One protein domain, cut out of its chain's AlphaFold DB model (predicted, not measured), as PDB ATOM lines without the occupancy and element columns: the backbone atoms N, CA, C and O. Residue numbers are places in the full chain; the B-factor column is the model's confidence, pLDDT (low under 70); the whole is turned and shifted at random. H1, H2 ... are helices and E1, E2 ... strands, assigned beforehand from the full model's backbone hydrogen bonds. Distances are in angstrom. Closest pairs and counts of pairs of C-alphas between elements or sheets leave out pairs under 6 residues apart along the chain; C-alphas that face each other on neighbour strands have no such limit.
ATOM      1  N   VAL A  66      52.118 -38.212  15.188       90.94
ATOM      2  CA  VAL A  66      52.235 -39.314  16.160       90.94
ATOM      3  C   VAL A  66      53.258 -38.934  17.227       90.94
ATOM      4  O   VAL A  66      52.958 -39.029  18.414       90.94
ATOM      5  N   THR A  67      54.419 -38.401  16.833       87.00
ATOM      6  CA  THR A  67      55.436 -37.933  17.793       87.00
ATOM      7  C   THR A  67      54.951 -36.733  18.622       87.00
ATOM      8  O   THR A  67      55.290 -36.629  19.801       87.00
ATOM      9  N   GLN A  68      54.130 -35.839  18.059       88.94
ATOM     10  CA  GLN A  68      53.485 -34.766  18.835       88.94
ATOM     11  C   GLN A  68      52.498 -35.325  19.873       88.94
ATOM     12  O   GLN A  68      52.476 -34.860  21.011       88.94
ATOM     13  N   GLY A  69      51.714 -36.345  19.513       93.94
ATOM     14  CA  GLY A  69      50.814 -37.029  20.442       93.94
ATOM     15  C   GLY A  69      51.558 -37.751  21.555       93.94
ATOM     16  O   GLY A  69      51.172 -37.674  22.716       93.94
ATOM     17  N   GLU A  70      52.665 -38.396  21.204       92.12
ATOM     18  CA  GLU A  70      53.563 -39.061  22.138       92.12
ATOM     19  C   GLU A  70      54.202 -38.079  23.144       92.12
ATOM     20  O   GLU A  70      54.341 -38.410  24.322       92.12
ATOM     21  N   ASP A  71      54.544 -36.853  22.721       88.88
ATOM     22  CA  ASP A  71      55.047 -35.798  23.622       88.88
ATOM     23  C   ASP A  71      53.992 -35.455  24.677       88.88
ATOM     24  O   ASP A  71      54.237 -35.539  25.881       88.88
ATOM     25  N   LEU A  72      52.777 -35.156  24.213       93.75
ATOM     26  CA  LEU A  72      51.639 -34.816  25.063       93.75
ATOM     27  C   LEU A  72      51.296 -35.957  26.031       93.75
ATOM     28  O   LEU A  72      51.048 -35.703  27.207       93.75
ATOM     29  N   PHE A  73      51.333 -37.208  25.565       95.75
ATOM     30  CA  PHE A  73      50.973 -38.384  26.359       95.75
ATOM     31  C   PHE A  73      51.868 -38.565  27.592       95.75
ATOM     32  O   PHE A  73      51.379 -38.909  28.671       95.75
ATOM     33  N   PHE A  74      53.175 -38.324  27.453       93.00
ATOM     34  CA  PHE A  74      54.136 -38.516  28.543       93.00
ATOM     35  C   PHE A  74      54.485 -37.238  29.314       93.00
ATOM     36  O   PHE A  74      54.853 -37.358  30.482       93.00
ATOM     37  N   ASN A  75      54.331 -36.045  28.721       90.81
ATOM     38  CA  ASN A  75      54.799 -34.781  29.311       90.81
ATOM     39  C   ASN A  75      53.713 -33.751  29.630       90.81
ATOM     40  O   ASN A  75      53.949 -32.884  30.475       90.81
ATOM     41  N   GLU A  76      52.551 -33.779  28.969       95.12
ATOM     42  CA  GLU A  76      51.533 -32.759  29.214       95.12
ATOM     43  C   GLU A  76      50.689 -33.116  30.445       95.12
ATOM     44  O   GLU A  76      49.963 -34.111  30.498       95.12
ATOM     45  N   THR A  77      50.798 -32.242  31.444       96.56
ATOM     46  CA  THR A  77      50.072 -32.279  32.721       96.56
ATOM     47  C   THR A  77      48.777 -31.476  32.667       96.56
ATOM     48  O   THR A  77      48.067 -31.378  33.666       96.56
ATOM     49  N   PHE A  78      48.510 -30.805  31.542       97.06
ATOM     50  CA  PHE A  78      47.436 -29.840  31.334       97.06
ATOM     51  C   PHE A  78      47.304 -28.844  32.503       97.06
ATOM     52  O   PHE A  78      46.207 -28.421  32.837       97.06
ATOM     53  N   ALA A  79      48.406 -28.459  33.158       96.94
ATOM     54  CA  ALA A  79      48.403 -27.630  34.375       96.94
ATOM     55  C   ALA A  79      47.477 -28.138  35.515       96.94
ATOM     56  O   ALA A  79      46.989 -27.340  36.318       96.94
ATOM     57  N   GLY A  80      47.219 -29.448  35.560       97.44
ATOM     58  CA  GLY A  80      46.443 -30.132  36.589       97.44
ATOM     59  C   GLY A  80      47.291 -30.574  37.785       97.44
ATOM     60  O   GLY A  80      48.257 -29.918  38.171       97.44
ATOM     61  N   ASN A  81      46.942 -31.718  38.371       97.56
ATOM     62  CA  ASN A  81      47.583 -32.282  39.568       97.56
ATOM     63  C   ASN A  81      49.001 -32.864  39.363       97.56
ATOM     64  O   ASN A  81      49.587 -33.361  40.322       97.56
ATOM     65  N   GLY A  82      49.559 -32.778  38.152       97.00
ATOM     66  CA  GLY A  82      50.906 -33.252  37.816       97.00
ATOM     67  C   GLY A  82      50.962 -34.637  37.168       97.00
ATOM     68  O   GLY A  82      52.032 -35.029  36.714       97.00
ATOM     69  N   ARG A  83      49.839 -35.366  37.079       97.88
ATOM     70  CA  ARG A  83      49.759 -36.599  36.279       97.88
ATOM     71  C   ARG A  83      49.901 -36.304  34.782       97.88
ATOM     72  O   ARG A  83      49.504 -35.238  34.317       97.88
ATOM     73  N   THR A  84      50.401 -37.285  34.040       97.38
ATOM     74  CA  THR A  84      50.328 -37.382  32.572       97.38
ATOM     75  C   THR A  84      49.621 -38.692  32.193       97.38
ATOM     76  O   THR A  84      49.352 -39.522  33.067       97.38
ATOM     77  N   CYS A  85      49.312 -38.943  30.914       97.56
ATOM     78  CA  CYS A  85      48.732 -40.231  30.511       97.56
ATOM     79  C   CYS A  85      49.708 -41.379  30.828       97.56
ATOM     80  O   CYS A  85      49.300 -42.438  31.310       97.56
ATOM     81  N   GLY A  86      51.010 -41.118  30.665       95.50
ATOM     82  CA  GLY A  86      52.106 -41.999  31.064       95.50
ATOM     83  C   GLY A  86      52.159 -42.363  32.553       95.50
ATOM     84  O   GLY A  86      52.771 -43.375  32.881       95.50
ATOM     85  N   THR A  87      51.486 -41.619  33.445       96.38
ATOM     86  CA  THR A  87      51.380 -41.971  34.875       96.38
ATOM     87  C   THR A  87      50.606 -43.268  35.111       96.38
ATOM     88  O   THR A  87      50.987 -44.056  35.973       96.38
ATOM     89  N   CYS A  88      49.548 -43.512  34.333       96.75
ATOM     90  CA  CYS A  88      48.764 -44.751  34.404       96.75
ATOM     91  C   CYS A  88      49.094 -45.727  33.265       96.75
ATOM     92  O   CYS A  88      48.859 -46.921  33.411       96.75
ATOM     93  N   HIS A  89      49.650 -45.231  32.153       96.44
ATOM     94  CA  HIS A  89      50.024 -46.011  30.971       96.44
ATOM     95  C   HIS A  89      51.537 -45.918  30.656       96.44
ATOM     96  O   HIS A  89      51.922 -45.433  29.585       96.44
ATOM     97  N   PRO A  90      52.437 -46.346  31.559       94.06
ATOM     98  CA  PRO A  90      53.873 -46.349  31.301       94.06
ATOM     99  C   PRO A  90      54.240 -47.309  30.154       94.06
ATOM    100  O   PRO A  90      53.899 -48.491  30.166       94.06
ATOM    101  N   ALA A  91      55.010 -46.815  29.179       91.62
ATOM    102  CA  ALA A  91      55.443 -47.601  28.014       91.62
ATOM    103  C   ALA A  91      56.277 -48.852  28.367       91.62
ATOM    104  O   ALA A  91      56.362 -49.770  27.560       91.62
ATOM    105  N   THR A  92      56.908 -48.882  29.546       89.69
ATOM    106  CA  THR A  92      57.727 -50.011  30.022       89.69
ATOM    107  C   THR A  92      56.931 -51.103  30.742       89.69
ATOM    108  O   THR A  92      57.499 -52.151  31.002       89.69
ATOM    109  N   GLU A  93      55.642 -50.882  31.031       91.94
ATOM    110  CA  GLU A  93      54.716 -51.889  31.590       91.94
ATOM    111  C   GLU A  93      53.535 -52.105  30.626       91.94
ATOM    112  O   GLU A  93      52.367 -52.174  31.017       91.94
ATOM    113  N   ASN A  94      53.829 -52.119  29.323       92.06
ATOM    114  CA  ASN A  94      52.865 -52.447  28.266       92.06
ATOM    115  C   ASN A  94      51.629 -51.526  28.240       92.06
ATOM    116  O   ASN A  94      50.549 -51.917  27.804       92.06
ATOM    117  N   PHE A  95      51.812 -50.270  28.677       94.94
ATOM    118  CA  PHE A  95      50.760 -49.260  28.840       94.94
ATOM    119  C   PHE A  95      49.640 -49.685  29.812       94.94
ATOM    120  O   PHE A  95      48.495 -49.248  29.676       94.94
ATOM    121  N   THR A  96      49.987 -50.506  30.804       94.38
ATOM    122  CA  THR A  96      49.129 -50.948  31.914       94.38
ATOM    123  C   THR A  96      49.746 -50.563  33.264       94.38
ATOM    124  O   THR A  96      50.804 -49.935  33.316       94.38
ATOM    125  N   LEU A  97      49.091 -50.925  34.373       93.81
ATOM    126  CA  LEU A  97      49.555 -50.604  35.721       93.81
ATOM    127  C   LEU A  97      49.442 -51.820  36.652       93.81
ATOM    128  O   LEU A  97      48.343 -52.288  36.955       93.81
ATOM    129  N   THR A  98      50.582 -52.312  37.137       93.44
ATOM    130  CA  THR A  98      50.670 -53.488  38.018       93.44
ATOM    131  C   THR A  98      50.994 -53.086  39.460       93.44
ATOM    132  O   THR A  98      51.653 -52.076  39.706       93.44
ATOM    133  N   ALA A  99      50.567 -53.886  40.444       95.19
ATOM    134  CA  ALA A  99      50.907 -53.645  41.852       95.19
ATOM    135  C   ALA A  99      52.432 -53.661  42.101       95.19
ATOM    136  O   ALA A  99      52.937 -52.869  42.900       95.19
ATOM    137  N   ASP A 100      53.165 -54.512  41.374       94.12
ATOM    138  CA  ASP A 100      54.628 -54.592  41.439       94.12
ATOM    139  C   ASP A 100      55.290 -53.316  40.894       94.12
ATOM    140  O   ASP A 100      56.171 -52.773  41.564       94.12
ATOM    141  N   PHE A 101      54.836 -52.774  39.755       95.06
ATOM    142  CA  PHE A 101      55.321 -51.485  39.243       95.06
ATOM    143  C   PHE A 101      55.025 -50.340  40.215       95.06
ATOM    144  O   PHE A 101      55.930 -49.583  40.570       95.06
ATOM    145  N   ILE A 102      53.787 -50.256  40.719       97.31
ATOM    146  CA  ILE A 102      53.362 -49.242  41.700       97.31
ATOM    147  C   ILE A 102      54.260 -49.261  42.948       97.31
ATOM    148  O   ILE A 102      54.560 -48.208  43.514       97.31
ATOM    149  N   ALA A 103      54.722 -50.438  43.378       97.44
ATOM    150  CA  ALA A 103      55.626 -50.582  44.518       97.44
ATOM    151  C   ALA A 103      57.058 -50.059  44.259       97.44
ATOM    152  O   ALA A 103      57.816 -49.894  45.218       97.44
ATOM    153  N   THR A 104      57.436 -49.787  43.003       96.12
ATOM    154  CA  THR A 104      58.732 -49.173  42.642       96.12
ATOM    155  C   THR A 104      58.718 -47.642  42.651       96.12
ATOM    156  O   THR A 104      59.786 -47.030  42.746       96.12
ATOM    157  N   LEU A 105      57.534 -47.026  42.567       96.19
ATOM    158  CA  LEU A 105      57.368 -45.579  42.437       96.19
ATOM    159  C   LEU A 105      57.691 -44.827  43.737       96.19
ATOM    160  O   LEU A 105      57.539 -45.340  44.851       96.19
ATOM    161  N   ALA A 106      58.129 -43.575  43.595       96.69
ATOM    162  CA  ALA A 106      58.435 -42.712  44.730       96.69
ATOM    163  C   ALA A 106      57.149 -42.314  45.491       96.69
ATOM    164  O   ALA A 106      56.102 -42.164  44.865       96.69
ATOM    165  N   PRO A 107      57.177 -42.103  46.823       95.50
ATOM    166  CA  PRO A 107      55.978 -41.720  47.583       95.50
ATOM    167  C   PRO A 107      55.334 -40.388  47.162       95.50
ATOM    168  O   PRO A 107      54.180 -40.144  47.498       95.50
ATOM    169  N   ASP A 108      56.079 -39.531  46.465       95.75
ATOM    170  CA  ASP A 108      55.661 -38.246  45.900       95.75
ATOM    171  C   ASP A 108      55.366 -38.297  44.385       95.75
ATOM    172  O   ASP A 108      55.120 -37.255  43.779       95.75
ATOM    173  N   ASP A 109      55.345 -39.490  43.776       97.88
ATOM    174  CA  ASP A 109      54.967 -39.681  42.370       97.88
ATOM    175  C   ASP A 109      53.520 -39.190  42.099       97.88
ATOM    176  O   ASP A 109      52.633 -39.414  42.935       97.88
ATOM    177  N   PRO A 110      53.235 -38.549  40.943       97.81
ATOM    178  CA  PRO A 110      51.895 -38.080  40.587       97.81
ATOM    179  C   PRO A 110      50.787 -39.147  40.606       97.81
ATOM    180  O   PRO A 110      49.603 -38.809  40.736       97.81
ATOM    181  N   LEU A 111      51.112 -40.439  40.532       97.69
ATOM    182  CA  LEU A 111      50.129 -41.500  40.749       97.69
ATOM    183  C   LEU A 111      49.486 -41.390  42.146       97.69
ATOM    184  O   LEU A 111      48.280 -41.606  42.288       97.69
ATOM    185  N   PHE A 112      50.240 -40.965  43.161       98.19
ATOM    186  CA  PHE A 112      49.815 -40.930  44.563       98.19
ATOM    187  C   PHE A 112      49.256 -39.582  45.034       98.19
ATOM    188  O   PHE A 112      49.112 -39.379  46.237       98.19
ATOM    189  N   VAL A 113      48.857 -38.667  44.140       97.94
ATOM    190  CA  VAL A 113      48.287 -37.353  44.530       97.94
ATOM    191  C   VAL A 113      47.107 -37.441  45.512       97.94
ATOM    192  O   VAL A 113      46.917 -36.540  46.325       97.94
ATOM    193  N   ALA A 114      46.352 -38.543  45.510       97.38
ATOM    194  CA  ALA A 114      45.290 -38.823  46.481       97.38
ATOM    195  C   ALA A 114      45.788 -39.037  47.929       97.38
ATOM    196  O   ALA A 114      45.012 -38.929  48.875       97.38
ATOM    197  N   GLU A 115      47.073 -39.346  48.119       97.44
ATOM    198  CA  GLU A 115      47.712 -39.569  49.421       97.44
ATOM    199  C   GLU A 115      48.313 -38.287  50.021       97.44
ATOM    200  O   GLU A 115      48.608 -38.260  51.217       97.44
ATOM    201  N   PHE A 116      48.487 -37.217  49.229       96.25
ATOM    202  CA  PHE A 116      49.170 -35.997  49.685       96.25
ATOM    203  C   PHE A 116      48.571 -34.652  49.232       96.25
ATOM    204  O   PHE A 116      48.926 -33.630  49.819       96.25
ATOM    205  N   ILE A 117      47.645 -34.603  48.264       97.25
ATOM    206  CA  ILE A 117      46.890 -33.383  47.918       97.25
ATOM    207  C   ILE A 117      45.571 -33.365  48.714       97.25
ATOM    208  O   ILE A 117      44.681 -34.163  48.417       97.25
ATOM    209  N   PRO A 118      45.368 -32.443  49.681       97.31
ATOM    210  CA  PRO A 118      44.182 -32.464  50.546       97.31
ATOM    211  C   PRO A 118      42.842 -32.375  49.803       97.31
ATOM    212  O   PRO A 118      41.872 -32.985  50.227       97.31
ATOM    213  N   ALA A 119      42.773 -31.681  48.664       97.00
ATOM    214  CA  ALA A 119      41.543 -31.587  47.868       97.00
ATOM    215  C   ALA A 119      41.145 -32.904  47.159       97.00
ATOM    216  O   ALA A 119      39.994 -33.064  46.744       97.00
ATOM    217  N   LEU A 120      42.081 -33.852  47.030       97.25
ATOM    218  CA  LEU A 120      41.887 -35.164  46.396       97.25
ATOM    219  C   LEU A 120      41.898 -36.319  47.413       97.25
ATOM    220  O   LEU A 120      41.465 -37.426  47.098       97.25
ATOM    221  N   MET A 121      42.374 -36.065  48.632       97.38
ATOM    222  CA  MET A 121      42.462 -37.048  49.707       97.38
ATOM    223  C   MET A 121      41.083 -37.359  50.292       97.38
ATOM    224  O   MET A 121      40.441 -36.493  50.887       97.38
ATOM    225  N   PHE A 122      40.649 -38.615  50.171       95.44
ATOM    226  CA  PHE A 122      39.338 -39.060  50.641       95.44
ATOM    227  C   PHE A 122      39.133 -38.758  52.136       95.44
ATOM    228  O   PHE A 122      39.834 -39.290  52.998       95.44
ATOM    229  N   GLY A 123      38.160 -37.897  52.446       94.19
ATOM    230  CA  GLY A 123      37.824 -37.514  53.823       94.19
ATOM    231  C   GLY A 123      38.677 -36.402  54.441       94.19
ATOM    232  O   GLY A 123      38.447 -36.050  55.600       94.19
ATOM    233  N   ALA A 124      39.606 -35.803  53.693       97.12
ATOM    234  CA  ALA A 124      40.192 -34.521  54.075       97.12
ATOM    235  C   ALA A 124      39.139 -33.396  54.026       97.12
ATOM    236  O   ALA A 124      38.146 -33.480  53.300       97.12
ATOM    237  N   LEU A 125      39.350 -32.323  54.793       96.50
ATOM    238  CA  LEU A 125      38.386 -31.220  54.918       96.50
ATOM    239  C   LEU A 125      38.156 -30.504  53.576       96.50
ATOM    240  O   LEU A 125      37.045 -30.075  53.277       96.50
ATOM    241  N   GLU A 126      39.209 -30.408  52.771       95.69
ATOM    242  CA  GLU A 126      39.248 -29.808  51.439       95.69
ATOM    243  C   GLU A 126      38.598 -30.687  50.353       95.69
ATOM    244  O   GLU A 126      38.362 -30.210  49.244       95.69
ATOM    245  N   ASN A 127      38.306 -31.953  50.665       95.38
ATOM    246  CA  ASN A 127      37.713 -32.948  49.769       95.38
ATOM    247  C   ASN A 127      36.204 -33.162  50.020       95.38
ATOM    248  O   ASN A 127      35.550 -33.873  49.258       95.38
ATOM    249  N   LEU A 128      35.622 -32.558  51.060       93.94
ATOM    250  CA  LEU A 128      34.206 -32.750  51.383       93.94
ATOM    251  C   LEU A 128      33.271 -32.052  50.380       93.94
ATOM    252  O   LEU A 128      33.539 -30.937  49.928       93.94
ATOM    253  N   ASP A 129      32.139 -32.688  50.071       89.69
ATOM    254  CA  ASP A 129      31.071 -32.082  49.273       89.69
ATOM    255  C   ASP A 129      30.301 -30.990  50.048       89.69
ATOM    256  O   ASP A 129      30.532 -30.725  51.233       89.69
ATOM    257  N   ALA A 130      29.326 -30.355  49.391       89.00
ATOM    258  CA  ALA A 130      28.496 -29.308  49.997       89.00
ATOM    259  C   ALA A 130      27.618 -29.791  51.176       89.00
ATOM    260  O   ALA A 130      27.015 -28.968  51.871       89.00
ATOM    261  N   GLN A 131      27.523 -31.103  51.403       89.81
ATOM    262  CA  GLN A 131      26.820 -31.754  52.507       89.81
ATOM    263  C   GLN A 131      27.789 -32.286  53.584       89.81
ATOM    264  O   GLN A 131      27.329 -32.787  54.612       89.81
ATOM    265  N   GLY A 132      29.105 -32.145  53.394       92.12
ATOM    266  CA  GLY A 132      30.137 -32.630  54.310       92.12
ATOM    267  C   GLY A 132      30.519 -34.101  54.115       92.12
ATOM    268  O   GLY A 132      31.104 -34.688  55.026       92.12
ATOM    269  N   ARG A 133      30.174 -34.717  52.976       90.94
ATOM    270  CA  ARG A 133      30.493 -36.120  52.657       90.94
ATOM    271  C   ARG A 133      31.847 -36.225  51.945       90.94
ATOM    272  O   ARG A 133      32.160 -35.345  51.144       90.94
ATOM    273  N   PRO A 134      32.648 -37.272  52.201       92.38
ATOM    274  CA  PRO A 134      33.924 -37.475  51.519       92.38
ATOM    275  C   PRO A 134      33.705 -37.882  50.054       92.38
ATOM    276  O   PRO A 134      32.738 -38.575  49.739       92.38
ATOM    277  N   GLN A 135      34.601 -37.475  49.155       92.00
ATOM    278  CA  GLN A 135      34.455 -37.697  47.713       92.00
ATOM    279  C   GLN A 135      35.669 -38.468  47.175       92.00
ATOM    280  O   GLN A 135      36.814 -38.038  47.333       92.00
ATOM    281  N   ARG A 136      35.445 -39.632  46.558       89.88
ATOM    282  CA  ARG A 136      36.523 -40.528  46.123       89.88
ATOM    283  C   ARG A 136      37.104 -40.092  44.780       89.88
ATOM    284  O   ARG A 136      36.507 -40.324  43.735       89.88
ATOM    285  N   PHE A 137      38.287 -39.479  44.830       95.06
ATOM    286  CA  PHE A 137      39.123 -39.277  43.645       95.06
ATOM    287  C   PHE A 137      39.796 -40.587  43.222       95.06
ATOM    288  O   PHE A 137      39.736 -40.948  42.055       95.06
ATOM    289  N   GLU A 138      40.391 -41.293  44.188       95.56
ATOM    290  CA  GLU A 138      41.067 -42.585  44.029       95.56
ATOM    291  C   GLU A 138      40.834 -43.468  45.260       95.56
ATOM    292  O   GLU A 138      40.425 -42.988  46.324       95.56
ATOM    293  N   ASN A 139      41.178 -44.752  45.146       95.56
ATOM    294  CA  ASN A 139      41.338 -45.657  46.278       95.56
ATOM    295  C   ASN A 139      42.802 -46.132  46.366       95.56
ATOM    296  O   ASN A 139      43.135 -47.166  45.784       95.56
ATOM    297  N   PRO A 140      43.683 -45.419  47.097       96.62
ATOM    298  CA  PRO A 140      45.106 -45.757  47.159       96.62
ATOM    299  C   PRO A 140      45.392 -47.176  47.664       96.62
ATOM    300  O   PRO A 140      46.360 -47.806  47.243       96.62
ATOM    301  N   ALA A 141      44.538 -47.712  48.538       96.94
ATOM    302  CA  ALA A 141      44.706 -49.050  49.086       96.94
ATOM    303  C   ALA A 141      44.421 -50.145  48.042       96.94
ATOM    304  O   ALA A 141      45.206 -51.086  47.923       96.94
ATOM    305  N   LEU A 142      43.356 -50.009  47.243       96.94
ATOM    306  CA  LEU A 142      43.073 -50.927  46.128       96.94
ATOM    307  C   LEU A 142      44.024 -50.720  44.939       96.94
ATOM    308  O   LEU A 142      44.420 -51.698  44.306       96.94
ATOM    309  N   MET A 143      44.445 -49.480  44.682       97.38
ATOM    310  CA  MET A 143      45.460 -49.145  43.682       97.38
ATOM    311  C   MET A 143      46.780 -49.859  43.988       97.38
ATOM    312  O   MET A 143      47.260 -50.634  43.167       97.38
ATOM    313  N   ARG A 144      47.328 -49.687  45.199       97.06
ATOM    314  CA  ARG A 144      48.582 -50.340  45.612       97.06
ATOM    315  C   ARG A 144      48.478 -51.860  45.727       97.06
ATOM    316  O   ARG A 144      49.479 -52.534  45.519       97.06
ATOM    317  N   ALA A 145      47.311 -52.404  46.078       96.38
ATOM    318  CA  ALA A 145      47.134 -53.849  46.222       96.38
ATOM    319  C   ALA A 145      46.929 -54.576  44.881       96.38
ATOM    320  O   ALA A 145      47.400 -55.702  44.734       96.38
ATOM    321  N   PHE A 146      46.217 -53.962  43.928       96.06
ATOM    322  CA  PHE A 146      45.681 -54.663  42.754       96.06
ATOM    323  C   PHE A 146      45.854 -53.928  41.416       96.06
ATOM    324  O   PHE A 146      45.386 -54.443  40.407       96.06
ATOM    325  N   GLY A 147      46.477 -52.744  41.368       96.31
ATOM    326  CA  GLY A 147      46.586 -51.957  40.130       96.31
ATOM    327  C   GLY A 147      45.249 -51.375  39.647       96.31
ATOM    328  O   GLY A 147      45.042 -51.213  38.449       96.31
ATOM    329  N   LEU A 148      44.319 -51.111  40.573       97.00
ATOM    330  CA  LEU A 148      42.972 -50.618  40.266       97.00
ATOM    331  C   LEU A 148      42.842 -49.114  40.523       97.00
ATOM    332  O   LEU A 148      43.112 -48.651  41.631       97.00
ATOM    333  N   ILE A 149      42.347 -48.378  39.534       96.00
ATOM    334  CA  ILE A 149      42.017 -46.951  39.637       96.00
ATOM    335  C   ILE A 149      40.532 -46.744  39.939       96.00
ATOM    336  O   ILE A 149      39.686 -47.574  39.594       96.00
ATOM    337  N   THR A 150      40.203 -45.631  40.594       93.81
ATOM    338  CA  THR A 150      38.808 -45.208  40.758       93.81
ATOM    339  C   THR A 150      38.290 -44.563  39.486       93.81
ATOM    340  O   THR A 150      38.871 -43.623  38.939       93.81
ATOM    341  N   GLU A 151      37.124 -45.033  39.076       89.19
ATOM    342  CA  GLU A 151      36.429 -44.591  37.886       89.19
ATOM    343  C   GLU A 151      35.011 -44.122  38.213       89.19
ATOM    344  O   GLU A 151      34.339 -44.674  39.089       89.19
ATOM    345  N   ASN A 152      34.547 -43.078  37.525       83.56
ATOM    346  CA  ASN A 152      33.237 -42.466  37.768       83.56
ATOM    347  C   ASN A 152      32.439 -42.297  36.461       83.56
ATOM    348  O   ASN A 152      31.802 -41.259  36.266       83.56
ATOM    349  N   GLN A 153      32.464 -43.296  35.561       75.94
ATOM    350  CA  GLN A 153      31.682 -43.248  34.309       75.94
ATOM    351  C   GLN A 153      30.175 -43.073  34.577       75.94
ATOM    352  O   GLN A 153      29.498 -42.332  33.869       75.94
ATOM    353  N   ASP A 154      29.692 -43.643  35.683       68.94
ATOM    354  CA  ASP A 154      28.313 -43.533  36.183       68.94
ATOM    355  C   ASP A 154      27.940 -42.133  36.719       68.94
ATOM    356  O   ASP A 154      26.795 -41.872  37.105       68.94
ATOM    357  N   GLY A 155      28.896 -41.203  36.719       75.56
ATOM    358  CA  GLY A 155      28.710 -39.795  37.037       75.56
ATOM    359  C   GLY A 155      29.134 -39.391  38.452       75.56
ATOM    360  O   GLY A 155      29.287 -40.190  39.372       75.56
ATOM    361  N   MET A 156      29.287 -38.079  38.640       80.00
ATOM    362  CA  MET A 156      29.934 -37.479  39.821       80.00
ATOM    363  C   MET A 156      28.977 -37.189  40.996       80.00
ATOM    364  O   MET A 156      29.334 -36.474  41.929       80.00
ATOM    365  N   GLY A 157      27.731 -37.673  40.947       77.25
ATOM    366  CA  GLY A 157      26.668 -37.248  41.873       77.25
ATOM    367  C   GLY A 157      26.772 -37.800  43.301       77.25
ATOM    368  O   GLY A 157      26.244 -37.190  44.233       77.25
ATOM    369  N   ASP A 158      27.434 -38.946  43.488       78.50
ATOM    370  CA  ASP A 158      27.582 -39.596  44.798       78.50
ATOM    371  C   ASP A 158      28.936 -40.311  44.945       78.50
ATOM    372  O   ASP A 158      29.003 -41.508  45.218       78.50
ATOM    373  N   MET A 159      30.031 -39.564  44.766       84.44
ATOM    374  CA  MET A 159      31.411 -40.082  44.798       84.44
ATOM    375  C   MET A 159      31.855 -40.676  46.156       84.44
ATOM    376  O   MET A 159      32.989 -41.130  46.277       84.44
ATOM    377  N   GLU A 160      31.010 -40.688  47.193       84.38
ATOM    378  CA  GLU A 160      31.250 -41.492  48.404       84.38
ATOM    379  C   GLU A 160      31.031 -42.993  48.120       84.38
ATOM    380  O   GLU A 160      31.774 -43.841  48.624       84.38
ATOM    381  N   ARG A 161      29.998 -43.312  47.323       78.69
ATOM    382  CA  ARG A 161      29.381 -44.648  47.221       78.69
ATOM    383  C   ARG A 161      29.316 -45.206  45.805       78.69
ATOM    384  O   ARG A 161      29.335 -46.419  45.660       78.69
ATOM    385  N   ARG A 162      29.234 -44.336  44.795       78.62
ATOM    386  CA  ARG A 162      29.150 -44.699  43.376       78.62
ATOM    387  C   ARG A 162      30.490 -44.459  42.707       78.62
ATOM    388  O   ARG A 162      30.899 -43.314  42.495       78.62
ATOM    389  N   PHE A 163      31.183 -45.553  42.453       83.38
ATOM    390  CA  PHE A 163      32.460 -45.590  41.763       83.38
ATOM    391  C   PHE A 163      32.730 -47.020  41.304       83.38
ATOM    392  O   PHE A 163      32.353 -47.976  41.980       83.38
ATOM    393  N   ASN A 164      33.456 -47.154  40.203       87.19
ATOM    394  CA  ASN A 164      33.999 -48.421  39.738       87.19
ATOM    395  C   ASN A 164      35.484 -48.504  40.113       87.19
ATOM    396  O   ASN A 164      36.154 -47.483  40.291       87.19
ATOM    397  N   MET A 165      36.003 -49.724  40.254       92.75
ATOM    398  CA  MET A 165      37.427 -49.980  40.481       92.75
ATOM    399  C   MET A 165      37.967 -50.775  39.299       92.75
ATOM    400  O   MET A 165      37.909 -52.007  39.312       92.75
ATOM    401  N   ARG A 166      38.454 -50.059  38.280       94.94
ATOM    402  CA  ARG A 166      38.893 -50.654  37.014       94.94
ATOM    403  C   ARG A 166      40.409 -50.818  36.956       94.94
ATOM    404  O   ARG A 166      41.154 -50.008  37.503       94.94
ATOM    405  N   SER A 167      40.864 -51.873  36.293       96.19
ATOM    406  CA  SER A 167      42.250 -52.025  35.852       96.19
ATOM    407  C   SER A 167      42.535 -51.092  34.675       96.19
ATOM    408  O   SER A 167      41.613 -50.615  34.013       96.19
ATOM    409  N   ILE A 168      43.809 -50.833  34.387       95.06
ATOM    410  CA  ILE A 168      44.200 -50.069  33.201       95.06
ATOM    411  C   ILE A 168      44.240 -51.011  31.985       95.06
ATOM    412  O   ILE A 168      45.096 -51.896  31.963       95.06
ATOM    413  N   PRO A 169      43.364 -50.851  30.972       92.69
ATOM    414  CA  PRO A 169      43.495 -51.606  29.733       92.69
ATOM    415  C   PRO A 169      44.707 -51.092  28.948       92.69
ATOM    416  O   PRO A 169      44.955 -49.881  28.909       92.69
ATOM    417  N   HIS A 170      45.432 -51.988  28.275       92.06
ATOM    418  CA  HIS A 170      46.458 -51.559  27.327       92.06
ATOM    419  C   HIS A 170      45.820 -50.744  26.192       92.06
ATOM    420  O   HIS A 170      44.697 -50.998  25.757       92.06
ATOM    421  N   ASN A 171      46.563 -49.772  25.673       91.69
ATOM    422  CA  ASN A 171      46.159 -48.944  24.533       91.69
ATOM    423  C   ASN A 171      46.779 -49.422  23.200       91.69
ATOM    424  O   ASN A 171      46.701 -48.735  22.184       91.69
ATOM    425  N   ILE A 172      47.408 -50.598  23.209       93.38
ATOM    426  CA  ILE A 172      48.063 -51.213  22.051       93.38
ATOM    427  C   ILE A 172      47.005 -51.732  21.058       93.38
ATOM    428  O   ILE A 172      46.073 -52.441  21.441       93.38
ATOM    429  N   GLY A 173      47.151 -51.379  19.778       94.19
ATOM    430  CA  GLY A 173      46.344 -51.888  18.668       94.19
ATOM    431  C   GLY A 173      44.911 -51.353  18.602       94.19
ATOM    432  O   GLY A 173      44.021 -52.029  18.071       94.19
ATOM    433  N   LEU A 174      44.654 -50.151  19.133       95.12
ATOM    434  CA  LEU A 174      43.317 -49.538  19.134       95.12
ATOM    435  C   LEU A 174      42.758 -49.329  17.717       95.12
ATOM    436  O   LEU A 174      41.556 -49.503  17.516       95.12
ATOM    437  N   SER A 175      43.600 -49.058  16.714       94.38
ATOM    438  CA  SER A 175      43.164 -48.888  15.317       94.38
ATOM    439  C   SER A 175      42.483 -50.127  14.718       94.38
ATOM    440  O   SER A 175      41.641 -49.991  13.829       94.38
ATOM    441  N   ALA A 176      42.783 -51.320  15.240       93.62
ATOM    442  CA  ALA A 176      42.114 -52.571  14.891       93.62
ATOM    443  C   ALA A 176      40.961 -52.941  15.847       93.62
ATOM    444  O   ALA A 176      40.237 -53.893  15.569       93.62
ATOM    445  N   SER A 177      40.782 -52.227  16.967       93.50
ATOM    446  CA  SER A 177      40.048 -52.740  18.139       93.50
ATOM    447  C   SER A 177      38.870 -51.887  18.631       93.50
ATOM    448  O   SER A 177      38.115 -52.367  19.465       93.50
ATOM    449  N   ILE A 178      38.685 -50.651  18.144       94.19
ATOM    450  CA  ILE A 178      37.670 -49.711  18.682       94.19
ATOM    451  C   ILE A 178      36.420 -49.517  17.806       94.19
ATOM    452  O   ILE A 178      35.578 -48.677  18.114       94.19
ATOM    453  N   LEU A 179      36.267 -50.237  16.693       91.94
ATOM    454  CA  LEU A 179      35.152 -49.988  15.769       91.94
ATOM    455  C   LEU A 179      33.807 -50.435  16.363       91.94
ATOM    456  O   LEU A 179      33.599 -51.624  16.605       91.94
ATOM    457  N   THR A 180      32.870 -49.495  16.531       90.12
ATOM    458  CA  THR A 180      31.496 -49.796  16.969       90.12
ATOM    459  C   THR A 180      30.766 -50.700  15.961       90.12
ATOM    460  O   THR A 180      30.866 -50.474  14.750       90.12
ATOM    461  N   PRO A 181      29.989 -51.707  16.413       87.56
ATOM    462  CA  PRO A 181      29.221 -52.570  15.523       87.56
ATOM    463  C   PRO A 181      28.136 -51.798  14.779       87.56
ATOM    464  O   PRO A 181      27.439 -50.973  15.363       87.56
ATOM    465  N   ALA A 182      27.923 -52.125  13.503       86.44
ATOM    466  CA  ALA A 182      26.917 -51.466  12.663       86.44
ATOM    467  C   ALA A 182      25.458 -51.687  13.129       86.44
ATOM    468  O   ALA A 182      24.557 -50.981  12.679       86.44
ATOM    469  N   ASP A 183      25.230 -52.673  13.998       82.19
ATOM    470  CA  ASP A 183      23.964 -52.980  14.676       82.19
ATOM    471  C   ASP A 183      23.988 -52.629  16.182       82.19
ATOM    472  O   ASP A 183      23.027 -52.919  16.898       82.19
ATOM    473  N   GLY A 184      25.073 -52.017  16.667       78.44
ATOM    474  CA  GLY A 184      25.253 -51.607  18.056       78.44
ATOM    475  C   GLY A 184      24.571 -50.278  18.392       78.44
ATOM    476  O   GLY A 184      24.074 -49.559  17.526       78.44
ATOM    477  N   LEU A 185      24.562 -49.934  19.682       80.06
ATOM    478  CA  LEU A 185      24.144 -48.603  20.126       80.06
ATOM    479  C   LEU A 185      25.206 -47.557  19.750       80.06
ATOM    480  O   LEU A 185      26.383 -47.726  20.067       80.06
ATOM    481  N   THR A 186      24.762 -46.476  19.113       77.38
ATOM    482  CA  THR A 186      25.573 -45.309  18.746       77.38
ATOM    483  C   THR A 186      24.800 -44.039  19.131       77.38
ATOM    484  O   THR A 186      23.615 -43.939  18.789       77.38
ATOM    485  N   PRO A 187      25.418 -43.061  19.820       74.31
ATOM    486  CA  PRO A 187      26.805 -43.067  20.293       74.31
ATOM    487  C   PRO A 187      27.026 -44.086  21.440       74.31
ATOM    488  O   PRO A 187      26.042 -44.562  22.012       74.31
ATOM    489  N   PRO A 188      28.280 -44.448  21.776       85.38
ATOM    490  CA  PRO A 188      29.541 -43.926  21.236       85.38
ATOM    491  C   PRO A 188      29.800 -44.327  19.777       85.38
ATOM    492  O   PRO A 188      29.237 -45.303  19.277       85.38
ATOM    493  N   ASP A 189      30.643 -43.547  19.102       87.50
ATOM    494  CA  ASP A 189      31.162 -43.858  17.767       87.50
ATOM    495  C   ASP A 189      32.344 -44.846  17.868       87.50
ATOM    496  O   ASP A 189      32.384 -45.825  17.120       87.50
ATOM    497  N   ASP A 190      33.243 -44.664  18.846       93.00
ATOM    498  CA  ASP A 190      34.417 -45.516  19.093       93.00
ATOM    499  C   ASP A 190      34.314 -46.261  20.439       93.00
ATOM    500  O   ASP A 190      34.157 -45.659  21.507       93.00
ATOM    501  N   ARG A 191      34.478 -47.587  20.401       92.50
ATOM    502  CA  ARG A 191      34.458 -48.484  21.563       92.50
ATOM    503  C   ARG A 191      35.736 -48.353  22.379       92.50
ATOM    504  O   ARG A 191      36.760 -48.952  22.066       92.50
ATOM    505  N   THR A 192      35.674 -47.557  23.438       92.69
ATOM    506  CA  THR A 192      36.841 -47.184  24.251       92.69
ATOM    507  C   THR A 192      36.623 -47.479  25.733       92.69
ATOM    508  O   THR A 192      35.507 -47.390  26.250       92.69
ATOM    509  N   GLY A 193      37.704 -47.860  26.421       92.81
ATOM    510  CA  GLY A 193      37.661 -48.351  27.801       92.81
ATOM    511  C   GLY A 193      36.969 -49.714  27.952       92.81
ATOM    512  O   GLY A 193      36.392 -50.254  27.007       92.81
ATOM    513  N   TRP A 194      37.011 -50.258  29.172       94.38
ATOM    514  CA  TRP A 194      36.507 -51.600  29.502       94.38
ATOM    515  C   TRP A 194      35.021 -51.831  29.240       94.38
ATOM    516  O   TRP A 194      34.627 -52.955  28.966       94.38
ATOM    517  N   SER A 195      34.186 -50.798  29.307       90.25
ATOM    518  CA  SER A 195      32.766 -50.895  28.963       90.25
ATOM    519  C   SER A 195      32.484 -50.566  27.493       90.25
ATOM    520  O   SER A 195      31.431 -50.913  26.972       90.25
ATOM    521  N   GLY A 196      33.412 -49.930  26.775       90.75
ATOM    522  CA  GLY A 196      33.208 -49.509  25.386       90.75
ATOM    523  C   GLY A 196      32.435 -48.194  25.228       90.75
ATOM    524  O   GLY A 196      32.327 -47.710  24.108       90.75
ATOM    525  N   ASP A 197      31.944 -47.590  26.314       87.69
ATOM    526  CA  ASP A 197      31.366 -46.235  26.390       87.69
ATOM    527  C   ASP A 197      32.215 -45.254  27.215       87.69
ATOM    528  O   ASP A 197      31.719 -44.224  27.670       87.69
ATOM    529  N   GLY A 198      33.515 -45.523  27.372       88.56
ATOM    530  CA  GLY A 198      34.425 -44.605  28.060       88.56
ATOM    531  C   GLY A 198      34.546 -43.233  27.380       88.56
ATOM    532  O   GLY A 198      34.880 -42.253  28.041       88.56
ATOM    533  N   ALA A 199      34.287 -43.143  26.070       89.62
ATOM    534  CA  ALA A 199      34.226 -41.880  25.343       89.62
ATOM    535  C   ALA A 199      32.915 -41.133  25.667       89.62
ATOM    536  O   ALA A 199      31.848 -41.574  25.226       89.62
ATOM    537  N   PRO A 200      32.950 -39.984  26.371       85.62
ATOM    538  CA  PRO A 200      31.729 -39.314  26.791       85.62
ATOM    539  C   PRO A 200      30.955 -38.717  25.611       85.62
ATOM    540  O   PRO A 200      31.505 -38.412  24.547       85.62
ATOM    541  N   ILE A 201      29.663 -38.492  25.839       82.62
ATOM    542  CA  ILE A 201      28.706 -37.991  24.848       82.62
ATOM    543  C   ILE A 201      28.024 -36.709  25.345       82.62
ATOM    544  O   ILE A 201      27.916 -36.461  26.546       82.62
ATOM    545  N   GLY A 202      27.530 -35.879  24.425       83.12
ATOM    546  CA  GLY A 202      26.773 -34.672  24.756       83.12
ATOM    547  C   GLY A 202      27.653 -33.426  24.844       83.12
ATOM    548  O   GLY A 202      28.050 -32.880  23.814       83.12
ATOM    549  N   THR A 203      27.898 -32.894  26.043       82.19
ATOM    550  CA  THR A 203      28.709 -31.674  26.229       82.19
ATOM    551  C   THR A 203      29.450 -31.682  27.564       82.19
ATOM    552  O   THR A 203      28.818 -31.772  28.614       82.19
ATOM    553  N   ILE A 204      30.773 -31.517  27.521       80.88
ATOM    554  CA  ILE A 204      31.665 -31.465  28.687       80.88
ATOM    555  C   ILE A 204      32.191 -30.034  28.817       80.88
ATOM    556  O   ILE A 204      32.911 -29.578  27.934       80.88
ATOM    557  N   ASP A 205      31.790 -29.292  29.855       74.88
ATOM    558  CA  ASP A 205      32.228 -27.901  30.118       74.88
ATOM    559  C   ASP A 205      32.174 -26.945  28.895       74.88
ATOM    560  O   ASP A 205      32.906 -25.961  28.787       74.88
ATOM    561  N   GLY A 206      31.243 -27.208  27.967       75.88
ATOM    562  CA  GLY A 206      31.029 -26.440  26.733       75.88
ATOM    563  C   GLY A 206      31.625 -27.052  25.458       75.88
ATOM    564  O   GLY A 206      31.330 -26.552  24.374       75.88
ATOM    565  N   ILE A 207      32.398 -28.136  25.558       79.38
ATOM    566  CA  ILE A 207      32.922 -28.907  24.420       79.38
ATOM    567  C   ILE A 207      31.895 -29.980  24.017       79.38
ATOM    568  O   ILE A 207      31.578 -30.838  24.845       79.38
ATOM    569  N   PRO A 208      31.356 -29.969  22.782       83.69
ATOM    570  CA  PRO A 208      30.506 -31.048  22.285       83.69
ATOM    571  C   PRO A 208      31.285 -32.362  22.169       83.69
ATOM    572  O   PRO A 208      32.409 -32.365  21.672       83.69
ATOM    573  N   ALA A 209      30.675 -33.473  22.576       85.19
ATOM    574  CA  ALA A 209      31.285 -34.798  22.526       85.19
ATOM    575  C   ALA A 209      30.358 -35.796  21.810       85.19
ATOM    576  O   ALA A 209      29.142 -35.791  22.023       85.19
ATOM    577  N   THR A 210      30.930 -36.638  20.948       80.88
ATOM    578  CA  THR A 210      30.202 -37.617  20.110       80.88
ATOM    579  C   THR A 210      30.530 -39.072  20.452       80.88
ATOM    580  O   THR A 210      29.994 -39.983  19.832       80.88
ATOM    581  N   GLY A 211      31.363 -39.304  21.469       88.88
ATOM    582  CA  GLY A 211      31.816 -40.638  21.845       88.88
ATOM    583  C   GLY A 211      32.905 -41.188  20.920       88.88
ATOM    584  O   GLY A 211      32.870 -42.368  20.589       88.88
ATOM    585  N   ARG A 212      33.842 -40.340  20.475       92.69
ATOM    586  CA  ARG A 212      35.063 -40.739  19.743       92.69
ATOM    587  C   ARG A 212      36.275 -40.879  20.665       92.69
ATOM    588  O   ARG A 212      36.258 -40.373  21.788       92.69
ATOM    589  N   LEU A 213      37.372 -41.450  20.168       95.25
ATOM    590  CA  LEU A 213      38.659 -41.555  20.879       95.25
ATOM    591  C   LEU A 213      39.181 -40.202  21.417       95.25
ATOM    592  O   LEU A 213      39.658 -40.120  22.545       95.25
ATOM    593  N   GLU A 214      39.012 -39.113  20.662       94.00
ATOM    594  CA  GLU A 214      39.294 -37.735  21.114       94.00
ATOM    595  C   GLU A 214      38.472 -37.320  22.352       94.00
ATOM    596  O   GLU A 214      38.939 -36.559  23.201       94.00
ATOM    597  N   ASN A 215      37.251 -37.841  22.500       91.31
ATOM    598  CA  ASN A 215      36.404 -37.581  23.658       91.31
ATOM    599  C   ASN A 215      36.794 -38.482  24.838       91.31
ATOM    600  O   ASN A 215      36.757 -38.005  25.968       91.31
ATOM    601  N   PHE A 216      37.230 -39.725  24.595       93.62
ATOM    602  CA  PHE A 216      37.836 -40.582  25.628       93.62
ATOM    603  C   PHE A 216      39.046 -39.896  26.277       93.62
ATOM    604  O   PHE A 216      39.119 -39.804  27.500       93.62
ATOM    605  N   LEU A 217      39.940 -39.319  25.467       95.12
ATOM    606  CA  LEU A 217      41.090 -38.535  25.936       95.12
ATOM    607  C   LEU A 217      40.670 -37.341  26.812       95.12
ATOM    608  O   LEU A 217      41.201 -37.158  27.906       95.12
ATOM    609  N   LEU A 218      39.674 -36.560  26.377       92.31
ATOM    610  CA  LEU A 218      39.112 -35.470  27.185       92.31
ATOM    611  C   LEU A 218      38.485 -35.981  28.498       92.31
ATOM    612  O   LEU A 218      38.676 -35.365  29.546       92.31
ATOM    613  N   GLY A 219      37.772 -37.109  28.458       92.38
ATOM    614  CA  GLY A 219      37.184 -37.764  29.629       92.38
ATOM    615  C   GLY A 219      38.236 -38.219  30.644       92.38
ATOM    616  O   GLY A 219      38.093 -37.937  31.831       92.38
ATOM    617  N   ALA A 220      39.329 -38.828  30.179       94.56
ATOM    618  CA  ALA A 220      40.450 -39.246  31.019       94.56
ATOM    619  C   ALA A 220      41.142 -38.052  31.704       94.56
ATOM    620  O   ALA A 220      41.460 -38.122  32.895       94.56
ATOM    621  N   ILE A 221      41.313 -36.926  31.001       95.12
ATOM    622  CA  ILE A 221      41.826 -35.685  31.606       95.12
ATOM    623  C   ILE A 221      40.859 -35.203  32.704       95.12
ATOM    624  O   ILE A 221      41.279 -34.977  33.839       95.12
ATOM    625  N   VAL A 222      39.553 -35.129  32.420       92.75
ATOM    626  CA  VAL A 222      38.521 -34.731  33.402       92.75
ATOM    627  C   VAL A 222      38.508 -35.638  34.639       92.75
ATOM    628  O   VAL A 222      38.400 -35.138  35.762       92.75
ATOM    629  N   GLN A 223      38.641 -36.952  34.455       92.88
ATOM    630  CA  GLN A 223      38.653 -37.943  35.532       92.88
ATOM    631  C   GLN A 223      39.928 -37.846  36.392       92.88
ATOM    632  O   GLN A 223      39.819 -37.796  37.621       92.88
ATOM    633  N   HIS A 224      41.120 -37.798  35.779       95.38
ATOM    634  CA  HIS A 224      42.393 -38.081  36.467       95.38
ATOM    635  C   HIS A 224      43.330 -36.887  36.690       95.38
ATOM    636  O   HIS A 224      44.176 -36.968  37.581       95.38
ATOM    637  N   TYR A 225      43.189 -35.775  35.966       97.06
ATOM    638  CA  TYR A 225      44.071 -34.606  36.109       97.06
ATOM    639  C   TYR A 225      43.647 -33.522  37.132       97.06
ATOM    640  O   TYR A 225      44.397 -32.554  37.293       97.06
ATOM    641  N   PRO A 226      42.494 -33.577  37.830       96.31
ATOM    642  CA  PRO A 226      41.969 -32.404  38.509       96.31
ATOM    643  C   PRO A 226      42.769 -32.022  39.757       96.31
ATOM    644  O   PRO A 226      43.160 -32.880  40.547       96.31
ATOM    645  N   LEU A 227      42.923 -30.717  39.987       97.00
ATOM    646  CA  LEU A 227      43.393 -30.168  41.265       97.00
ATOM    647  C   LEU A 227      42.359 -30.321  42.400       97.00
ATOM    648  O   LEU A 227      42.743 -30.426  43.564       97.00
ATOM    649  N   THR A 228      41.057 -30.336  42.084       94.50
ATOM    650  CA  THR A 228      39.950 -30.558  43.036       94.50
ATOM    651  C   THR A 228      38.821 -31.368  42.390       94.50
ATOM    652  O   THR A 228      38.615 -31.295  41.179       94.50
ATOM    653  N   LEU A 229      38.002 -32.077  43.175       91.62
ATOM    654  CA  LEU A 229      36.907 -32.912  42.644       91.62
ATOM    655  C   LEU A 229      35.720 -32.175  41.994       91.62
ATOM    656  O   LEU A 229      34.727 -32.796  41.623       91.62
ATOM    657  N   ARG A 230      35.844 -30.869  41.759       88.94
ATOM    658  CA  ARG A 230      34.992 -30.129  40.821       88.94
ATOM    659  C   ARG A 230      35.258 -30.505  39.355       88.94
ATOM    660  O   ARG A 230      34.344 -30.365  38.547       88.94
ATOM    661  N   ARG A 231      36.469 -30.978  39.024       90.00
ATOM    662  CA  ARG A 231      36.859 -31.521  37.705       90.00
ATOM    663  C   ARG A 231      36.552 -30.607  36.506       90.00
ATOM    664  O   ARG A 231      36.259 -31.091  35.417       90.00
ATOM    665  N   SER A 232      36.629 -29.289  36.691       89.25
ATOM    666  CA  SER A 232      36.219 -28.312  35.673       89.25
ATOM    667  C   SER A 232      37.408 -27.563  35.083       89.25
ATOM    668  O   SER A 232      38.177 -26.932  35.811       89.25
ATOM    669  N   PHE A 233      37.509 -27.550  33.755       90.38
ATOM    670  CA  PHE A 233      38.495 -26.757  33.006       90.38
ATOM    671  C   PHE A 233      37.985 -25.356  32.628       90.38
ATOM    672  O   PHE A 233      38.658 -24.605  31.918       90.38
ATOM    673  N   ALA A 234      36.803 -24.983  33.123       86.88
ATOM    674  CA  ALA A 234      36.165 -23.695  32.898       86.88
ATOM    675  C   ALA A 234      36.171 -22.793  34.152       86.88
ATOM    676  O   ALA A 234      36.487 -23.192  35.277       86.88
ATOM    677  N   GLY A 235      35.777 -21.532  33.957       86.25
ATOM    678  CA  GLY A 235      35.624 -20.553  35.036       86.25
ATOM    679  C   GLY A 235      36.933 -19.884  35.488       86.25
ATOM    680  O   GLY A 235      37.951 -19.968  34.806       86.25
ATOM    681  N   PRO A 236      36.909 -19.143  36.614       87.69
ATOM    682  CA  PRO A 236      38.029 -18.294  37.035       87.69
ATOM    683  C   PRO A 236      39.201 -19.053  37.676       87.69
ATOM    684  O   PRO A 236      40.291 -18.499  37.753       87.69
ATOM    685  N   ASN A 237      38.978 -20.284  38.145       90.12
ATOM    686  CA  ASN A 237      39.976 -21.131  38.803       90.12
ATOM    687  C   ASN A 237      39.861 -22.565  38.245       90.12
ATOM    688  O   ASN A 237      39.344 -23.427  38.950       90.12
ATOM    689  N   PRO A 238      40.205 -22.845  36.981       94.56
ATOM    690  CA  PRO A 238      40.070 -24.194  36.428       94.56
ATOM    691  C   PRO A 238      40.936 -25.212  37.197       94.56
ATOM    692  O   PRO A 238      41.984 -24.859  37.733       94.56
ATOM    693  N   ASP A 239      40.480 -26.463  37.283       95.50
ATOM    694  CA  ASP A 239      41.219 -27.585  37.887       95.50
ATOM    695  C   ASP A 239      42.356 -28.098  36.987       95.50
ATOM    696  O   ASP A 239      43.229 -28.806  37.477       95.50
ATOM    697  N   PHE A 240      42.301 -27.779  35.690       95.88
ATOM    698  CA  PHE A 240      43.293 -28.050  34.646       95.88
ATOM    699  C   PHE A 240      42.961 -27.201  33.400       95.88
ATOM    700  O   PHE A 240      41.837 -26.734  33.214       95.88
ATOM    701  N   ARG A 241      43.944 -26.981  32.532       95.06
ATOM    702  CA  ARG A 241      43.816 -26.381  31.201       95.06
ATOM    703  C   ARG A 241      43.018 -27.316  30.288       95.06
ATOM    704  O   ARG A 241      43.348 -28.488  30.170       95.06
ATOM    705  N   SER A 242      42.036 -26.786  29.557       92.31
ATOM    706  CA  SER A 242      41.407 -27.539  28.463       92.31
ATOM    707  C   SER A 242      42.457 -27.963  27.424       92.31
ATOM    708  O   SER A 242      43.231 -27.099  26.980       92.31
ATOM    709  N   PRO A 243      42.463 -29.223  26.957       93.12
ATOM    710  CA  PRO A 243      43.172 -29.563  25.733       93.12
ATOM    711  C   PRO A 243      42.570 -28.781  24.556       93.12
ATOM    712  O   PRO A 243      41.392 -28.403  24.561       93.12
ATOM    713  N   THR A 244      43.394 -28.505  23.556       92.19
ATOM    714  CA  THR A 244      42.983 -27.972  22.255       92.19
ATOM    715  C   THR A 244      42.692 -29.121  21.290       92.19
ATOM    716  O   THR A 244      43.195 -30.227  21.473       92.19
ATOM    717  N   GLN A 245      41.925 -28.864  20.225       90.00
ATOM    718  CA  GLN A 245      41.630 -29.898  19.225       90.00
ATOM    719  C   GLN A 245      42.908 -30.507  18.628       90.00
ATOM    720  O   GLN A 245      43.006 -31.718  18.541       90.00
ATOM    721  N   ALA A 246      43.920 -29.691  18.309       91.56
ATOM    722  CA  ALA A 246      45.178 -30.188  17.749       91.56
ATOM    723  C   ALA A 246      45.948 -31.115  18.712       91.56
ATOM    724  O   ALA A 246      46.632 -32.029  18.265       91.56
ATOM    725  N   GLU A 247      45.825 -30.904  20.027       95.00
ATOM    726  CA  GLU A 247      46.414 -31.791  21.038       95.00
ATOM    727  C   GLU A 247      45.638 -33.109  21.145       95.00
ATOM    728  O   GLU A 247      46.255 -34.164  21.269       95.00
ATOM    729  N   LEU A 248      44.303 -33.071  21.036       94.69
ATOM    730  CA  LEU A 248      43.466 -34.276  20.977       94.69
ATOM    731  C   LEU A 248      43.699 -35.073  19.683       94.69
ATOM    732  O   LEU A 248      43.842 -36.289  19.752       94.69
ATOM    733  N   ASP A 249      43.805 -34.397  18.534       93.88
ATOM    734  CA  ASP A 249      44.129 -35.000  17.233       93.88
ATOM    735  C   ASP A 249      45.491 -35.714  17.289       93.88
ATOM    736  O   ASP A 249      45.633 -36.838  16.805       93.88
ATOM    737  N   ALA A 250      46.490 -35.076  17.909       95.00
ATOM    738  CA  ALA A 250      47.824 -35.634  18.086       95.00
ATOM    739  C   ALA A 250      47.814 -36.850  19.026       95.00
ATOM    740  O   ALA A 250      48.288 -37.922  18.650       95.00
ATOM    741  N   LEU A 251      47.218 -36.725  20.218       97.25
ATOM    742  CA  LEU A 251      47.060 -37.831  21.171       97.25
ATOM    743  C   LEU A 251      46.312 -39.024  20.552       97.25
ATOM    744  O   LEU A 251      46.725 -40.168  20.734       97.25
ATOM    745  N   ALA A 252      45.249 -38.775  19.782       96.62
ATOM    746  CA  ALA A 252      44.509 -39.816  19.075       96.62
ATOM    747  C   ALA A 252      45.356 -40.477  17.976       96.62
ATOM    748  O   ALA A 252      45.341 -41.701  17.858       96.62
ATOM    749  N   ALA A 253      46.138 -39.705  17.210       96.06
ATOM    750  CA  ALA A 253      47.067 -40.252  16.222       96.06
ATOM    751  C   ALA A 253      48.127 -41.158  16.871       96.06
ATOM    752  O   ALA A 253      48.399 -42.235  16.346       96.06
ATOM    753  N   PHE A 254      48.668 -40.770  18.031       95.62
ATOM    754  CA  PHE A 254      49.585 -41.613  18.801       95.62
ATOM    755  C   PHE A 254      48.927 -42.924  19.247       95.62
ATOM    756  O   PHE A 254      49.436 -43.999  18.939       95.62
ATOM    757  N   LEU A 255      47.757 -42.851  19.890       96.62
ATOM    758  CA  LEU A 255      47.018 -44.036  20.340       96.62
ATOM    759  C   LEU A 255      46.619 -44.993  19.205       96.62
ATOM    760  O   LEU A 255      46.501 -46.193  19.435       96.62
ATOM    761  N   LEU A 256      46.409 -44.481  17.990       96.06
ATOM    762  CA  LEU A 256      46.093 -45.297  16.815       96.06
ATOM    763  C   LEU A 256      47.337 -45.901  16.140       96.06
ATOM    764  O   LEU A 256      47.204 -46.938  15.495       96.06
ATOM    765  N   ASP A 257      48.527 -45.307  16.285       94.25
ATOM    766  CA  ASP A 257      49.786 -45.874  15.766       94.25
ATOM    767  C   ASP A 257      50.341 -47.004  16.655       94.25
ATOM    768  O   ASP A 257      50.944 -47.956  16.144       94.25
ATOM    769  N   LEU A 258      50.095 -46.932  17.970       92.62
ATOM    770  CA  LEU A 258      50.556 -47.923  18.945       92.62
ATOM    771  C   LEU A 258      50.140 -49.348  18.562       92.62
ATOM    772  O   LEU A 258      48.959 -49.680  18.485       92.62
TER     773      LEU A 258
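Overview. This is residues 66 to 258 of the 547 residues of the protein "Cytochrome c domain protein" of Reinekea forsetii (UniProt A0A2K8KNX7). There is little regular structure: long loops gather round H6, H7 crosses its start and packs on H1, and small hairpins E3-E4 and E1-E2 lie near its opposite ends. The printed part has 193 residues, 73 in elements H1-H5, E1-E4, H6, H7: mixed class, two antiparallel sheets. It is compact, radius of gyration of the C-alphas 16.2 A, spans 46 by 37 by 31 A.

Along the chain. E1 is residues 148-151, E2 164-167, E3 201-204, E4 207-210, H2 85-88, H3 99-102, H4 110-116, H5 140-146, H6 213-224. H1, 66-75, begins at C-alpha (52.235, -39.314, 16.160); H7, 245-257, 18.3 A long, ends at C-alpha (49.786, -45.874, 15.766).

Arrangement. Within hydrogen-bond range are N 149 and O 166 in hairpin E1-E2, N 202 and O 209 in hairpin E3-E4, 2.9 A each. H7 touches H1, closest C-alphas 251 and 69, 3.9 A, about perpendicular at 76 degrees. H1, H5, H6 and H7 have every O i to N i+4 pair within range; H4 has 0 of 3, but 3 of 4 O i to N i+3.

Size, cuts and confidence. The printed part has no cut; links H4-H5, E1-E2, E2-E3, H6-H7 are long; residue 154 has pLDDT under 70.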